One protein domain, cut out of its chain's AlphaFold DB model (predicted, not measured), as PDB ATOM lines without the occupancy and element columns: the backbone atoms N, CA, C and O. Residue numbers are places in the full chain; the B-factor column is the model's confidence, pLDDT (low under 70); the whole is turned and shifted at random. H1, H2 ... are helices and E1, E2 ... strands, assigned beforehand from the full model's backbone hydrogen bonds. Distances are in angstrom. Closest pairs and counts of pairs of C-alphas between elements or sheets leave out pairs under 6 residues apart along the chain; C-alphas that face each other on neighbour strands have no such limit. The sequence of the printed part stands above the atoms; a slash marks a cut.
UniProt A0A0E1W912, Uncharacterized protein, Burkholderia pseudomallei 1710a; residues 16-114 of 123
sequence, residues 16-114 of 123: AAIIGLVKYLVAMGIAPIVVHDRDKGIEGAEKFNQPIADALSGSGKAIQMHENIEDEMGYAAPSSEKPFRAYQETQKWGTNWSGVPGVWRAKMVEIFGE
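This is residues 16 to 114 of the 123 residues of an uncharacterized protein of Burkholderia pseudomallei 1710a (UniProt A0A0E1W912). Two short parallel strands, E1 and E2, lie side by side in the middle, with the pair H1 and H3 packed on one side of them and H6 on the other. H2 sits out near one end of the strands, while H4 and then H5 extend the domain away from H1. The printed part has 99 residues, ordered H1 E1 H2 H3 E2 H4 H5 H6, and is mostly helix. It is only just compact, close to loose, with a radius of gyration of the C-alphas of 15.1 A and spans of 41 by 33 by 18 A.

H1, residues 16 to 27, begins at C-alpha 16 (115.373, 168.987, 130.865) and is 17.7 A long. E1 is residues 33 to 37, 13.4 A. H2 is residues 43 to 46 and H3 residues 49 to 55. E2 is residues 61 to 65, 13.3 A. H4 is residues 69 to 73 and H5 residues 82 to 90, 12.4 A. H6, residues 102 to 112, is 15.2 A long and ends at C-alpha 112 (105.110, 182.387, 147.631).

E1 and E2 are parallel at 26 degrees; N 63 and O 34 are 2.8 A apart, within hydrogen-bond range. E1, H2 H3, E2 form a strand-helix-strand unit, helices joining parallel neighbours, with a right-handed crossover. H1 touches H3 with residues 18 to 23 alone, the same way at a shallow tilt of 22 degrees; the closest C-alphas, Ile 19 and Ile 52, are 5.4 A apart. H2 and H3 meet only through their link. The closest C-alphas of E2 and H6, Ile 63 and Ile 111, are 7.4 A apart. H4 touches H6, the closest C-alphas, Glu 72 and Trp 104, being 6.6 A apart. H4 and H5 are close but not clearly touching, the closest C-alphas, Glu 70 and Ala 86, being 7.1 A apart. H5 and H6 are apart. Every O i to N i+4 pair is within hydrogen-bond range in H3, H4, H5 and H6, and 7 of 8 in H1; H2 is too short for one.

The C-alphas farthest apart, Ala 27 and Gly 94, are 40.8 A apart. The printed part has no cut. The link from H5 to H6, 11 residues, is long. The mean pLDDT of the printed part is 92.0, and no printed residue is under 70.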
ATOM      1  N   ALA A  16     114.486 168.593 131.961       93.00
ATOM      2  CA  ALA A  16     115.373 168.987 130.865       93.00
ATOM      3  C   ALA A  16     114.973 170.339 130.238       93.00
ATOM      4  O   ALA A  16     115.835 171.163 129.939       93.00
ATOM      5  N   ALA A  17     113.668 170.590 130.081       95.50
ATOM      6  CA  ALA A  17     113.159 171.847 129.534       95.50
ATOM      7  C   ALA A  17     113.325 173.018 130.517       95.50
ATOM      8  O   ALA A  17     113.581 174.143 130.085       95.50
ATOM      9  N   ILE A  18     113.230 172.750 131.828       96.06
ATOM     10  CA  ILE A  18     113.457 173.747 132.887       96.06
ATOM     11  C   ILE A  18     114.821 174.415 132.715       96.06
ATOM     12  O   ILE A  18     114.894 175.636 132.746       96.06
ATOM     13  N   ILE A  19     115.888 173.648 132.475       96.06
ATOM     14  CA  ILE A  19     117.259 174.181 132.400       96.06
ATOM     15  C   ILE A  19     117.377 175.281 131.334       96.06
ATOM     16  O   ILE A  19     117.951 176.339 131.590       96.06
ATOM     17  N   GLY A  20     116.828 175.047 130.138       95.50
ATOM     18  CA  GLY A  20     116.852 176.031 129.052       95.50
ATOM     19  C   GLY A  20     116.023 177.276 129.374       95.50
ATOM     20  O   GLY A  20     116.491 178.394 129.169       95.50
ATOM     21  N   LEU A  21     114.821 177.080 129.930       96.12
ATOM     22  CA  LEU A  21     113.935 178.177 130.321       96.12
ATOM     23  C   LEU A  21     114.556 179.048 131.421       96.12
ATOM     24  O   LEU A  21     114.533 180.269 131.316       96.12
ATOM     25  N   VAL A  22     115.155 178.433 132.441       96.88
ATOM     26  CA  VAL A  22     115.830 179.138 133.538       96.88
ATOM     27  C   VAL A  22     116.972 179.992 133.011       96.88
ATOM     28  O   VAL A  22     117.017 181.179 133.310       96.88
ATOM     29  N   LYS A  23     117.853 179.427 132.175       95.69
ATOM     30  CA  LYS A  23     118.966 180.183 131.577       95.69
ATOM     31  C   LYS A  23     118.472 181.404 130.804       95.69
ATOM     32  O   LYS A  23     119.071 182.469 130.904       95.69
ATOM     33  N   TYR A  24     117.381 181.251 130.055       95.88
ATOM     34  CA  TYR A  24     116.767 182.354 129.324       95.88
ATOM     35  C   TYR A  24     116.218 183.441 130.262       95.88
ATOM     36  O   TYR A  24     116.543 184.611 130.085       95.88
ATOM     37  N   LEU A  25     115.445 183.066 131.287       95.75
ATOM     38  CA  LEU A  25     114.879 184.012 132.257       95.75
ATOM     39  C   LEU A  25     115.972 184.761 133.032       95.75
ATOM     40  O   LEU A  25     115.929 185.987 133.115       95.75
ATOM     41  N   VAL A  26     116.990 184.043 133.515       96.06
ATOM     42  CA  VAL A  26     118.144 184.633 134.210       96.06
ATOM     43  C   VAL A  26     118.896 185.607 133.301       96.06
ATOM     44  O   VAL A  26     119.227 186.708 133.736       96.06
ATOM     45  N   ALA A  27     119.102 185.266 132.024       95.56
ATOM     46  CA  ALA A  27     119.736 186.165 131.055       95.56
ATOM     47  C   ALA A  27     118.921 187.445 130.783       95.56
ATOM     48  O   ALA A  27     119.495 188.466 130.415       95.56
ATOM     49  N   MET A  28     117.600 187.413 130.992       96.19
ATOM     50  CA  MET A  28     116.728 188.593 130.925       96.19
ATOM     51  C   MET A  28     116.653 189.379 132.243       96.19
ATOM     52  O   MET A  28     115.879 190.329 132.342       96.19
ATOM     53  N   GLY A  29     117.429 189.000 133.262       95.12
ATOM     54  CA  GLY A  29     117.409 189.646 134.576       95.12
ATOM     55  C   GLY A  29     116.217 189.245 135.448       95.12
ATOM     56  O   GLY A  29     115.928 189.921 136.432       95.12
ATOM     57  N   ILE A  30     115.521 188.157 135.110       94.00
ATOM     58  CA  ILE A  30     114.441 187.597 135.927       94.00
ATOM     59  C   ILE A  30     115.047 186.555 136.872       94.00
ATOM     60  O   ILE A  30     115.827 185.708 136.441       94.00
ATOM     61  N   ALA A  31     114.673 186.597 138.152       94.44
ATOM     62  CA  ALA A  31     115.087 185.631 139.169       94.44
ATOM     63  C   ALA A  31     113.956 184.612 139.428       94.44
ATOM     64  O   ALA A  31     113.091 184.867 140.269       94.44
ATOM     65  N   PRO A  32     113.889 183.485 138.693       95.56
ATOM     66  CA  PRO A  32     112.777 182.551 138.816       95.56
ATOM     67  C   PRO A  32     112.859 181.702 140.090       95.56
ATOM     68  O   PRO A  32     113.937 181.375 140.593       95.56
ATOM     69  N   ILE A  33     111.692 181.263 140.557       95.88
ATOM     70  CA  ILE A  33     111.559 180.173 141.524       95.88
ATOM     71  C   ILE A  33     111.240 178.907 140.736       95.88
ATOM     72  O   ILE A  33     110.229 178.842 140.036       95.88
ATOM     73  N   VAL A  34     112.101 177.901 140.835       96.56
ATOM     74  CA  VAL A  34     111.911 176.622 140.149       96.56
ATOM     75  C   VAL A  34     111.471 175.586 141.159       96.56
ATOM     76  O   VAL A  34     112.238 175.211 142.039       96.56
ATOM     77  N   VAL A  35     110.250 175.093 140.995       95.62
ATOM     78  CA  VAL A  35     109.697 174.023 141.824       95.62
ATOM     79  C   VAL A  35     109.751 172.715 141.042       95.62
ATOM     80  O   VAL A  35     109.229 172.647 139.927       95.62
ATOM     81  N   HIS A  36     110.399 171.685 141.589       94.88
ATOM     82  CA  HIS A  36     110.478 170.373 140.947       94.88
ATOM     83  C   HIS A  36     110.652 169.228 141.950       94.88
ATOM     84  O   HIS A  36     111.087 169.426 143.080       94.88
ATOM     85  N   ASP A  37     110.356 168.009 141.516       93.12
ATOM     86  CA  ASP A  37     110.551 166.793 142.309       93.12
ATOM     87  C   ASP A  37     112.038 166.533 142.572       93.12
ATOM     88  O   ASP A  37     112.883 166.836 141.723       93.12
ATOM     89  N   ARG A  38     112.399 165.976 143.730       94.19
ATOM     90  CA  ARG A  38     113.791 165.587 143.994       94.19
ATOM     91  C   ARG A  38     114.179 164.303 143.261       94.19
ATOM     92  O   ARG A  38     115.292 164.243 142.741       94.19
ATOM     93  N   ASP A  39     113.268 163.340 143.143       91.88
ATOM     94  CA  ASP A  39     113.485 162.055 142.465       91.88
ATOM     95  C   ASP A  39     114.757 161.291 142.908       91.88
ATOM     96  O   ASP A  39     115.434 160.673 142.083       91.88
ATOM     97  N   LYS A  40     115.133 161.337 144.188       93.06
ATOM     98  CA  LYS A  40     116.329 160.659 144.708       93.06
ATOM     99  C   LYS A  40     116.265 159.158 144.421       93.06
ATOM    100  O   LYS A  40     115.294 158.486 144.757       93.06
ATOM    101  N   GLY A  41     117.333 158.616 143.842       91.75
ATOM    102  CA  GLY A  41     117.421 157.208 143.450       91.75
ATOM    103  C   GLY A  41     116.805 156.897 142.083       91.75
ATOM    104  O   GLY A  41     116.897 155.757 141.630       91.75
ATOM    105  N   ILE A  42     116.227 157.884 141.390       91.50
ATOM    106  CA  ILE A  42     115.736 157.743 140.016       91.50
ATOM    107  C   ILE A  42     116.765 158.373 139.073       91.50
ATOM    108  O   ILE A  42     116.662 159.544 138.714       91.50
ATOM    109  N   GLU A  43     117.761 157.592 138.645       88.00
ATOM    110  CA  GLU A  43     118.933 158.057 137.873       88.00
ATOM    111  C   GLU A  43     118.574 158.999 136.707       88.00
ATOM    112  O   GLU A  43     119.193 160.048 136.504       88.00
ATOM    113  N   GLY A  44     117.526 158.656 135.951       89.31
ATOM    114  CA  GLY A  44     117.073 159.438 134.803       89.31
ATOM    115  C   GLY A  44     116.523 160.825 135.153       89.31
ATOM    116  O   GLY A  44     116.577 161.706 134.298       89.31
ATOM    117  N   ALA A  45     116.025 161.026 136.374       89.94
ATOM    118  CA  ALA A  45     115.381 162.254 136.830       89.94
ATOM    119  C   ALA A  45     116.245 163.045 137.830       89.94
ATOM    120  O   ALA A  45     116.331 164.271 137.723       89.94
ATOM    121  N   GLU A  46     116.943 162.361 138.742       94.50
ATOM    122  CA  GLU A  46     117.835 162.952 139.748       94.50
ATOM    123  C   GLU A  46     118.985 163.738 139.106       94.50
ATOM    124  O   GLU A  46     119.333 164.831 139.557       94.50
ATOM    125  N   LYS A  47     119.527 163.235 137.987       96.00
ATOM    126  CA  LYS A  47     120.657 163.857 137.278       96.00
ATOM    127  C   LYS A  47     120.410 165.296 136.815       96.00
ATOM    128  O   LYS A  47     121.361 165.998 136.483       96.00
ATOM    129  N   PHE A  48     119.152 165.739 136.745       96.62
ATOM    130  CA  PHE A  48     118.802 167.101 136.338       96.62
ATOM    131  C   PHE A  48     118.789 168.106 137.495       96.62
ATOM    132  O   PHE A  48     118.792 169.307 137.233       96.62
ATOM    133  N   ASN A  49     118.813 167.652 138.750       96.25
ATOM    134  CA  ASN A  49     118.738 168.529 139.919       96.25
ATOM    135  C   ASN A  49     119.920 169.509 139.974       96.25
ATOM    136  O   ASN A  49     119.715 170.710 140.139       96.25
ATOM    137  N   GLN A  50     121.145 169.009 139.775       96.38
ATOM    138  CA  GLN A  50     122.343 169.852 139.782       96.38
ATOM    139  C   GLN A  50     122.371 170.831 138.593       96.38
ATOM    140  O   GLN A  50     122.505 172.025 138.838       96.38
ATOM    141  N   PRO A  51     122.124 170.411 137.333       97.19
ATOM    142  CA  PRO A  51     122.001 171.348 136.213       97.19
ATOM    143  C   PRO A  51     120.959 172.462 136.398       97.19
ATOM    144  O   PRO A  51     121.155 173.564 135.885       97.19
ATOM    145  N   ILE A  52     119.845 172.188 137.089       97.25
ATOM    146  CA  ILE A  52     118.844 173.210 137.432       97.25
ATOM    147  C   ILE A  52     119.419 174.190 138.459       97.25
ATOM    148  O   ILE A  52     119.324 175.399 138.253       97.25
ATOM    149  N   ALA A  53     120.037 173.689 139.532       96.56
ATOM    150  CA  ALA A  53     120.675 174.524 140.549       96.56
ATOM    151  C   ALA A  53     121.788 175.405 139.954       96.56
ATOM    152  O   ALA A  53     121.837 176.601 140.226       96.56
ATOM    153  N   ASP A  54     122.619 174.845 139.075       96.81
ATOM    154  CA  ASP A  54     123.693 175.572 138.394       96.81
ATOM    155  C   ASP A  54     123.141 176.686 137.494       96.81
ATOM    156  O   ASP A  54     123.693 177.783 137.455       96.81
ATOM    157  N   ALA A  55     122.028 176.432 136.794       96.31
ATOM    158  CA  ALA A  55     121.372 177.432 135.952       96.31
ATOM    159  C   ALA A  55     120.776 178.604 136.754       96.31
ATOM    160  O   ALA A  55     120.610 179.687 136.197       96.31
ATOM    161  N   LEU A  56     120.470 178.387 138.036       96.38
ATOM    162  CA  LEU A  56     119.983 179.400 138.978       96.38
ATOM    163  C   LEU A  56     121.109 180.078 139.765       96.38
ATOM    164  O   LEU A  56     120.845 181.013 140.519       96.38
ATOM    165  N   SER A  57     122.354 179.604 139.651       88.50
ATOM    166  CA  SER A  57     123.460 180.090 140.475       88.50
ATOM    167  C   SER A  57     123.655 181.597 140.287       88.50
ATOM    168  O   SER A  57     123.996 182.070 139.204       88.50
ATOM    169  N   GLY A  58     123.390 182.358 141.353       83.62
ATOM    170  CA  GLY A  58     123.466 183.821 141.369       83.62
ATOM    171  C   GLY A  58     122.171 184.567 141.015       83.62
ATOM    172  O   GLY A  58     122.150 185.786 141.160       83.62
ATOM    173  N   SER A  59     121.096 183.886 140.592       90.25
ATOM    174  CA  SER A  59     119.786 184.507 140.334       90.25
ATOM    175  C   SER A  59     118.635 183.492 140.378       90.25
ATOM    176  O   SER A  59     118.501 182.637 139.500       90.25
ATOM    177  N   GLY A  60     117.762 183.623 141.380       93.69
ATOM    178  CA  GLY A  60     116.617 182.733 141.603       93.69
ATOM    179  C   GLY A  60     116.876 181.666 142.669       93.69
ATOM    180  O   GLY A  60     117.875 181.707 143.386       93.69
ATOM    181  N   LYS A  61     115.943 180.718 142.812       94.88
ATOM    182  CA  LYS A  61     116.060 179.605 143.772       94.88
ATOM    183  C   LYS A  61     115.361 178.341 143.281       94.88
ATOM    184  O   LYS A  61     114.339 178.412 142.597       94.88
ATOM    185  N   ALA A  62     115.910 177.186 143.650       95.50
ATOM    186  CA  ALA A  62     115.284 175.885 143.436       95.50
ATOM    187  C   ALA A  62     114.587 175.437 144.722       95.50
ATOM    188  O   ALA A  62     115.183 175.487 145.796       95.50
ATOM    189  N   ILE A  63     113.348 174.974 144.601       95.06
ATOM    190  CA  ILE A  63     112.574 174.355 145.675       95.06
ATOM    191  C   ILE A  63     112.280 172.925 145.243       95.06
ATOM    192  O   ILE A  63     111.619 172.689 144.229       95.06
ATOM    193  N   GLN A  64     112.790 171.972 146.016       94.12
ATOM    194  CA  GLN A  64     112.570 170.556 145.762       94.12
ATOM    195  C   GLN A  64     111.414 170.029 146.611       94.12
ATOM    196  O   GLN A  64     111.323 170.339 147.803       94.12
ATOM    197  N   MET A  65     110.547 169.230 145.991       92.25
ATOM    198  CA  MET A  65     109.585 168.394 146.712       92.25
ATOM    199  C   MET A  65     110.281 167.153 147.268       92.25
ATOM    200  O   MET A  65     111.250 166.669 146.669       92.25
ATOM    201  N   HIS A  66     109.790 166.626 148.389       88.56
ATOM    202  CA  HIS A  66     110.238 165.364 148.965       88.56
ATOM    203  C   HIS A  66     109.906 164.205 148.025       88.56
ATOM    204  O   HIS A  66     108.858 163.591 148.114       88.56
ATOM    205  N   GLU A  67     110.829 163.941 147.108       87.75
ATOM    206  CA  GLU A  67     110.775 162.933 146.048       87.75
ATOM    207  C   GLU A  67     109.691 163.145 144.986       87.75
ATOM    208  O   GLU A  67     110.038 163.084 143.811       87.75
ATOM    209  N   ASN A  68     108.444 163.464 145.345       87.12
ATOM    210  CA  ASN A  68     107.367 163.852 144.427       87.12
ATOM    211  C   ASN A  68     106.249 164.643 145.144       87.12
ATOM    212  O   ASN A  68     106.260 164.809 146.364       87.12
ATOM    213  N   ILE A  69     105.273 165.155 144.384       87.25
ATOM    214  CA  ILE A  69     104.140 165.909 144.948       87.25
ATOM    215  C   ILE A  69     103.214 165.033 145.806       87.25
ATOM    216  O   ILE A  69     102.587 165.528 146.738       87.25
ATOM    217  N   GLU A  70     103.102 163.743 145.496       88.88
ATOM    218  CA  GLU A  70     102.237 162.818 146.226       88.88
ATOM    219  C   GLU A  70     102.761 162.546 147.642       88.88
ATOM    220  O   GLU A  70     101.988 162.578 148.601       88.88
ATOM    221  N   ASP A  71     104.078 162.418 147.785       87.12
ATOM    222  CA  ASP A  71     104.771 162.282 149.064       87.12
ATOM    223  C   ASP A  71     104.608 163.543 149.930       87.12
ATOM    224  O   ASP A  71     104.331 163.439 151.126       87.12
ATOM    225  N   GLU A  72     104.678 164.741 149.333       87.81
ATOM    226  CA  GLU A  72     104.377 166.013 150.020       87.81
ATOM    227  C   GLU A  72     102.906 166.112 150.464       87.81
ATOM    228  O   GLU A  72     102.585 166.726 151.485       87.81
ATOM    229  N   MET A  73     101.994 165.497 149.706       86.12
ATOM    230  CA  MET A  73     100.563 165.446 150.018       86.12
ATOM    231  C   MET A  73     100.174 164.270 150.930       86.12
ATOM    232  O   MET A  73      99.035 164.222 151.400       86.12
ATOM    233  N   GLY A  74     101.100 163.352 151.220       87.19
ATOM    234  CA  GLY A  74     100.903 162.235 152.142       87.19
ATOM    235  C   GLY A  74     100.118 161.053 151.568       87.19
ATOM    236  O   GLY A  74      99.458 160.343 152.329       87.19
ATOM    237  N   TYR A  75     100.165 160.824 150.253       88.12
ATOM    238  CA  TYR A  75      99.538 159.658 149.623       88.12
ATOM    239  C   TYR A  75     100.468 158.960 148.626       88.12
ATOM    240  O   TYR A  75     101.409 159.544 148.106       88.12
ATOM    241  N   ALA A  76     100.203 157.681 148.350       87.56
ATOM    242  CA  ALA A  76     101.049 156.895 147.458       87.56
ATOM    243  C   ALA A  76     100.932 157.367 146.000       87.56
ATOM    244  O   ALA A  76      99.825 157.449 145.454       87.56
ATOM    245  N   ALA A  77     102.075 157.600 145.351       87.38
ATOM    246  CA  ALA A  77     102.126 157.991 143.949       87.38
ATOM    247  C   ALA A  77     101.410 156.959 143.046       87.38
ATOM    248  O   ALA A  77     101.757 155.773 143.058       87.38
ATOM    249  N   PRO A  78     100.411 157.372 142.243       88.06
ATOM    250  CA  PRO A  78      99.680 156.458 141.380       88.06
ATOM    251  C   PRO A  78     100.484 156.145 140.109       88.06
ATOM    252  O   PRO A  78     101.303 156.942 139.644       88.06
ATOM    253  N   SER A  79     100.213 154.989 139.501       86.50
ATOM    254  CA  SER A  79     100.855 154.558 138.250       86.50
ATOM    255  C   SER A  79     100.343 155.293 137.001       86.50
ATOM    256  O   SER A  79     101.011 155.286 135.969       86.50
ATOM    257  N   SER A  80      99.181 155.945 137.081       88.56
ATOM    258  CA  SER A  80      98.583 156.760 136.019       88.56
ATOM    259  C   SER A  80      97.725 157.884 136.609       88.56
ATOM    260  O   SER A  80      97.425 157.889 137.803       88.56
ATOM    261  N   GLU A  81      97.340 158.859 135.777       87.50
ATOM    262  CA  GLU A  81      96.418 159.941 136.163       87.50
ATOM    263  C   GLU A  81      96.872 160.783 137.370       87.50
ATOM    264  O   GLU A  81      96.046 161.341 138.095       87.50
ATOM    265  N   LYS A  82      98.191 160.916 137.580       86.81
ATOM    266  CA  LYS A  82      98.776 161.691 138.690       86.81
ATOM    267  C   LYS A  82      98.125 163.072 138.890       86.81
ATOM    268  O   LYS A  82      97.705 163.349 140.012       86.81
ATOM    269  N   PRO A  83      97.931 163.914 137.845       88.12
ATOM    270  CA  PRO A  83      97.317 165.230 138.034       88.12
ATOM    271  C   PRO A  83      95.866 165.158 138.517       88.12
ATOM    272  O   PRO A  83      95.448 165.966 139.342       88.12
ATOM    273  N   PHE A  84      95.095 164.186 138.022       91.31
ATOM    274  CA  PHE A  84      93.705 164.011 138.428       91.31
ATOM    275  C   PHE A  84      93.608 163.509 139.870       91.31
ATOM    276  O   PHE A  84      92.797 164.016 140.642       91.31
ATOM    277  N   ARG A  85      94.471 162.566 140.266       91.38
ATOM    278  CA  ARG A  85      94.547 162.090 141.655       91.38
ATOM    279  C   ARG A  85      94.946 163.203 142.618       91.38
ATOM    280  O   ARG A  85      94.256 163.388 143.612       91.38
ATOM    281  N   ALA A  86      95.960 163.996 142.277       91.19
ATOM    282  CA  ALA A  86      96.343 165.170 143.057       91.19
ATOM    283  C   ALA A  86      95.163 166.128 143.258       91.19
ATOM    284  O   ALA A  86      94.875 166.533 144.379       91.19
ATOM    285  N   TYR A  87      94.420 166.421 142.188       92.56
ATOM    286  CA  TYR A  87      93.212 167.238 142.269       92.56
ATOM    287  C   TYR A  87      92.148 166.644 143.208       92.56
ATOM    288  O   TYR A  87      91.584 167.369 144.019       92.56
ATOM    289  N   GLN A  88      91.882 165.335 143.143       93.25
ATOM    290  CA  GLN A  88      90.927 164.684 144.051       93.25
ATOM    291  C   GLN A  88      91.339 164.816 145.523       93.25
ATOM    292  O   GLN A  88      90.480 165.008 146.383       93.25
ATOM    293  N   GLU A  89      92.636 164.733 145.813       92.44
ATOM    294  CA  GLU A  89      93.159 164.926 147.166       92.44
ATOM    295  C   GLU A  89      93.000 166.375 147.637       92.44
ATOM    296  O   GLU A  89      92.593 166.597 148.778       92.44
ATOM    297  N   THR A  90      93.196 167.365 146.756       92.75
ATOM    298  CA  THR A  90      93.007 168.777 147.129       92.75
ATOM    299  C   THR A  90      91.553 169.135 147.432       92.75
ATOM    300  O   THR A  90      91.305 170.018 148.250       92.75
ATOM    301  N   GLN A  91      90.575 168.415 146.865       93.69
ATOM    302  CA  GLN A  91      89.155 168.616 147.195       93.69
ATOM    303  C   GLN A  91      88.825 168.308 148.666       93.69
ATOM    304  O   GLN A  91      87.776 168.717 149.161       93.69
ATOM    305  N   LYS A  92      89.709 167.606 149.385       92.75
ATOM    306  CA  LYS A  92      89.529 167.271 150.804       92.75
ATOM    307  C   LYS A  92      89.981 168.391 151.748       92.75
ATOM    308  O   LYS A  92      89.682 168.325 152.936       92.75
ATOM    309  N   TRP A  93      90.685 169.412 151.251       90.81
ATOM    310  CA  TRP A  93      91.338 170.452 152.065       90.81
ATOM    311  C   TRP A  93      90.386 171.542 152.587       90.81
ATOM    312  O   TRP A  93      90.829 172.525 153.177       90.81
ATOM    313  N   GLY A  94      89.075 171.383 152.397       89.62
ATOM    314  CA  GLY A  94      88.084 172.394 152.765       89.62
ATOM    315  C   GLY A  94      88.241 173.696 151.969       89.62
ATOM    316  O   GLY A  94      88.903 173.741 150.936       89.62
ATOM    317  N   THR A  95      87.599 174.767 152.437       89.56
ATOM    318  CA  THR A  95      87.589 176.076 151.753       89.56
ATOM    319  C   THR A  95      88.571 177.085 152.343       89.56
ATOM    320  O   THR A  95      88.777 178.145 151.759       89.56
ATOM    321  N   ASN A  96      89.153 176.780 153.506       91.19
ATOM    322  CA  ASN A  96      89.963 177.713 154.284       91.19
ATOM    323  C   ASN A  96      91.409 177.223 154.379       91.19
ATOM    324  O   ASN A  96      91.673 176.020 154.353       91.19
ATOM    325  N   TRP A  97      92.342 178.155 154.591       89.31
ATOM    326  CA  TRP A  97      93.774 177.857 154.708       89.31
ATOM    327  C   TRP A  97      94.093 176.776 155.751       89.31
ATOM    328  O   TRP A  97      94.958 175.927 155.540       89.31
ATOM    329  N   SER A  98      93.349 176.749 156.857       90.69
ATOM    330  CA  SER A  98      93.516 175.770 157.935       90.69
ATOM    331  C   SER A  98      93.258 174.315 157.519       90.69
ATOM    332  O   SER A  98      93.794 173.415 158.165       90.69
ATOM    333  N   GLY A  99      92.498 174.072 156.447       90.38
ATOM    334  CA  GLY A  99      92.232 172.725 155.938       90.38
ATOM    335  C   GLY A  99      93.295 172.189 154.970       90.38
ATOM    336  O   GLY A  99      93.325 170.990 154.697       90.38
ATOM    337  N   VAL A 100      94.222 173.034 154.505       92.00
ATOM    338  CA  VAL A 100      95.381 172.607 153.704       92.00
ATOM    339  C   VAL A 100      96.379 171.849 154.594       92.00
ATOM    340  O   VAL A 100      96.683 172.339 155.685       92.00
ATOM    341  N   PRO A 101      96.943 170.701 154.172       90.62
ATOM    342  CA  PRO A 101      97.933 169.963 154.956       90.62
ATOM    343  C   PRO A 101      99.109 170.837 155.399       90.62
ATOM    344  O   PRO A 101      99.619 171.648 154.629       90.62
ATOM    345  N   GLY A 102      99.570 170.663 156.641       90.00
ATOM    346  CA  GLY A 102     100.608 171.519 157.231       90.00
ATOM    347  C   GLY A 102     101.916 171.549 156.435       90.00
ATOM    348  O   GLY A 102     102.492 172.620 156.258       90.00
ATOM    349  N   VAL A 103     102.334 170.399 155.900       89.12
ATOM    350  CA  VAL A 103     103.514 170.274 155.029       89.12
ATOM    351  C   VAL A 103     103.341 171.118 153.761       89.12
ATOM    352  O   VAL A 103     104.208 171.921 153.419       89.12
ATOM    353  N   TRP A 104     102.168 171.040 153.130       90.38
ATOM    354  CA  TRP A 104     101.865 171.822 151.936       90.38
ATOM    355  C   TRP A 104     101.752 173.321 152.224       90.38
ATOM    356  O   TRP A 104     102.243 174.136 151.447       90.38
ATOM    357  N   ARG A 105     101.187 173.714 153.374       91.06
ATOM    358  CA  ARG A 105     101.195 175.120 153.807       91.06
ATOM    359  C   ARG A 105     102.612 175.667 153.929       91.06
ATOM    360  O   ARG A 105     102.878 176.756 153.430       91.06
ATOM    361  N   ALA A 106     103.516 174.913 154.555       90.56
ATOM    362  CA  ALA A 106     104.917 175.304 154.674       90.56
ATOM    363  C   ALA A 106     105.573 175.454 153.292       90.56
ATOM    364  O   ALA A 106     106.236 176.458 153.039       90.56
ATOM    365  N   LYS A 107     105.307 174.520 152.369       91.62
ATOM    366  CA  LYS A 107     105.804 174.576 150.988       91.62
ATOM    367  C   LYS A 107     105.282 175.796 150.221       91.62
ATOM    368  O   LYS A 107     106.038 176.478 149.542       91.62
ATOM    369  N   MET A 108     104.001 176.125 150.364       91.06
ATOM    370  CA  MET A 108     103.410 177.315 149.744       91.06
ATOM    371  C   MET A 108     104.005 178.612 150.303       91.06
ATOM    372  O   MET A 108     104.240 179.539 149.536       91.06
ATOM    373  N   VAL A 109     104.300 178.677 151.605       91.31
ATOM    374  CA  VAL A 109     105.022 179.815 152.205       91.31
ATOM    375  C   VAL A 109     106.458 179.893 151.674       91.31
ATOM    376  O   VAL A 109     106.921 180.978 151.339       91.31
ATOM    377  N   GLU A 110     107.149 178.763 151.519       92.19
ATOM    378  CA  GLU A 110     108.497 178.704 150.931       92.19
ATOM    379  C   GLU A 110     108.530 179.241 149.482       92.19
ATOM    380  O   GLU A 110     109.447 179.981 149.098       92.19
ATOM    381  N   ILE A 111     107.509 178.895 148.685       92.12
ATOM    382  CA  ILE A 111     107.375 179.309 147.281       92.12
ATOM    383  C   ILE A 111     106.919 180.770 147.173       92.12
ATOM    384  O   ILE A 111     107.525 181.544 146.437       92.12
ATOM    385  N   PHE A 112     105.860 181.153 147.888       89.12
ATOM    386  CA  PHE A 112     105.110 182.387 147.631       89.12
ATOM    387  C   PHE A 112     105.170 183.426 148.754       89.12
ATOM    388  O   PHE A 112     104.664 184.525 148.558       89.12
ATOM    389  N   GLY A 113     105.763 183.126 149.912       86.31
ATOM    390  CA  GLY A 113     105.673 183.974 151.110       86.31
ATOM    391  C   GLY A 113     106.198 185.402 150.936       86.31
ATOM    392  O   GLY A 113     105.717 186.312 151.596       86.31
ATOM    393  N   GLU A 114     107.135 185.621 150.013       83.81
ATOM    394  CA  GLU A 114     107.659 186.956 149.674       83.81
ATOM    395  C   GLU A 114     106.790 187.711 148.647       83.81
ATOM    396  O   GLU A 114     106.982 188.906 148.430       83.81
TER     397      GLU A 114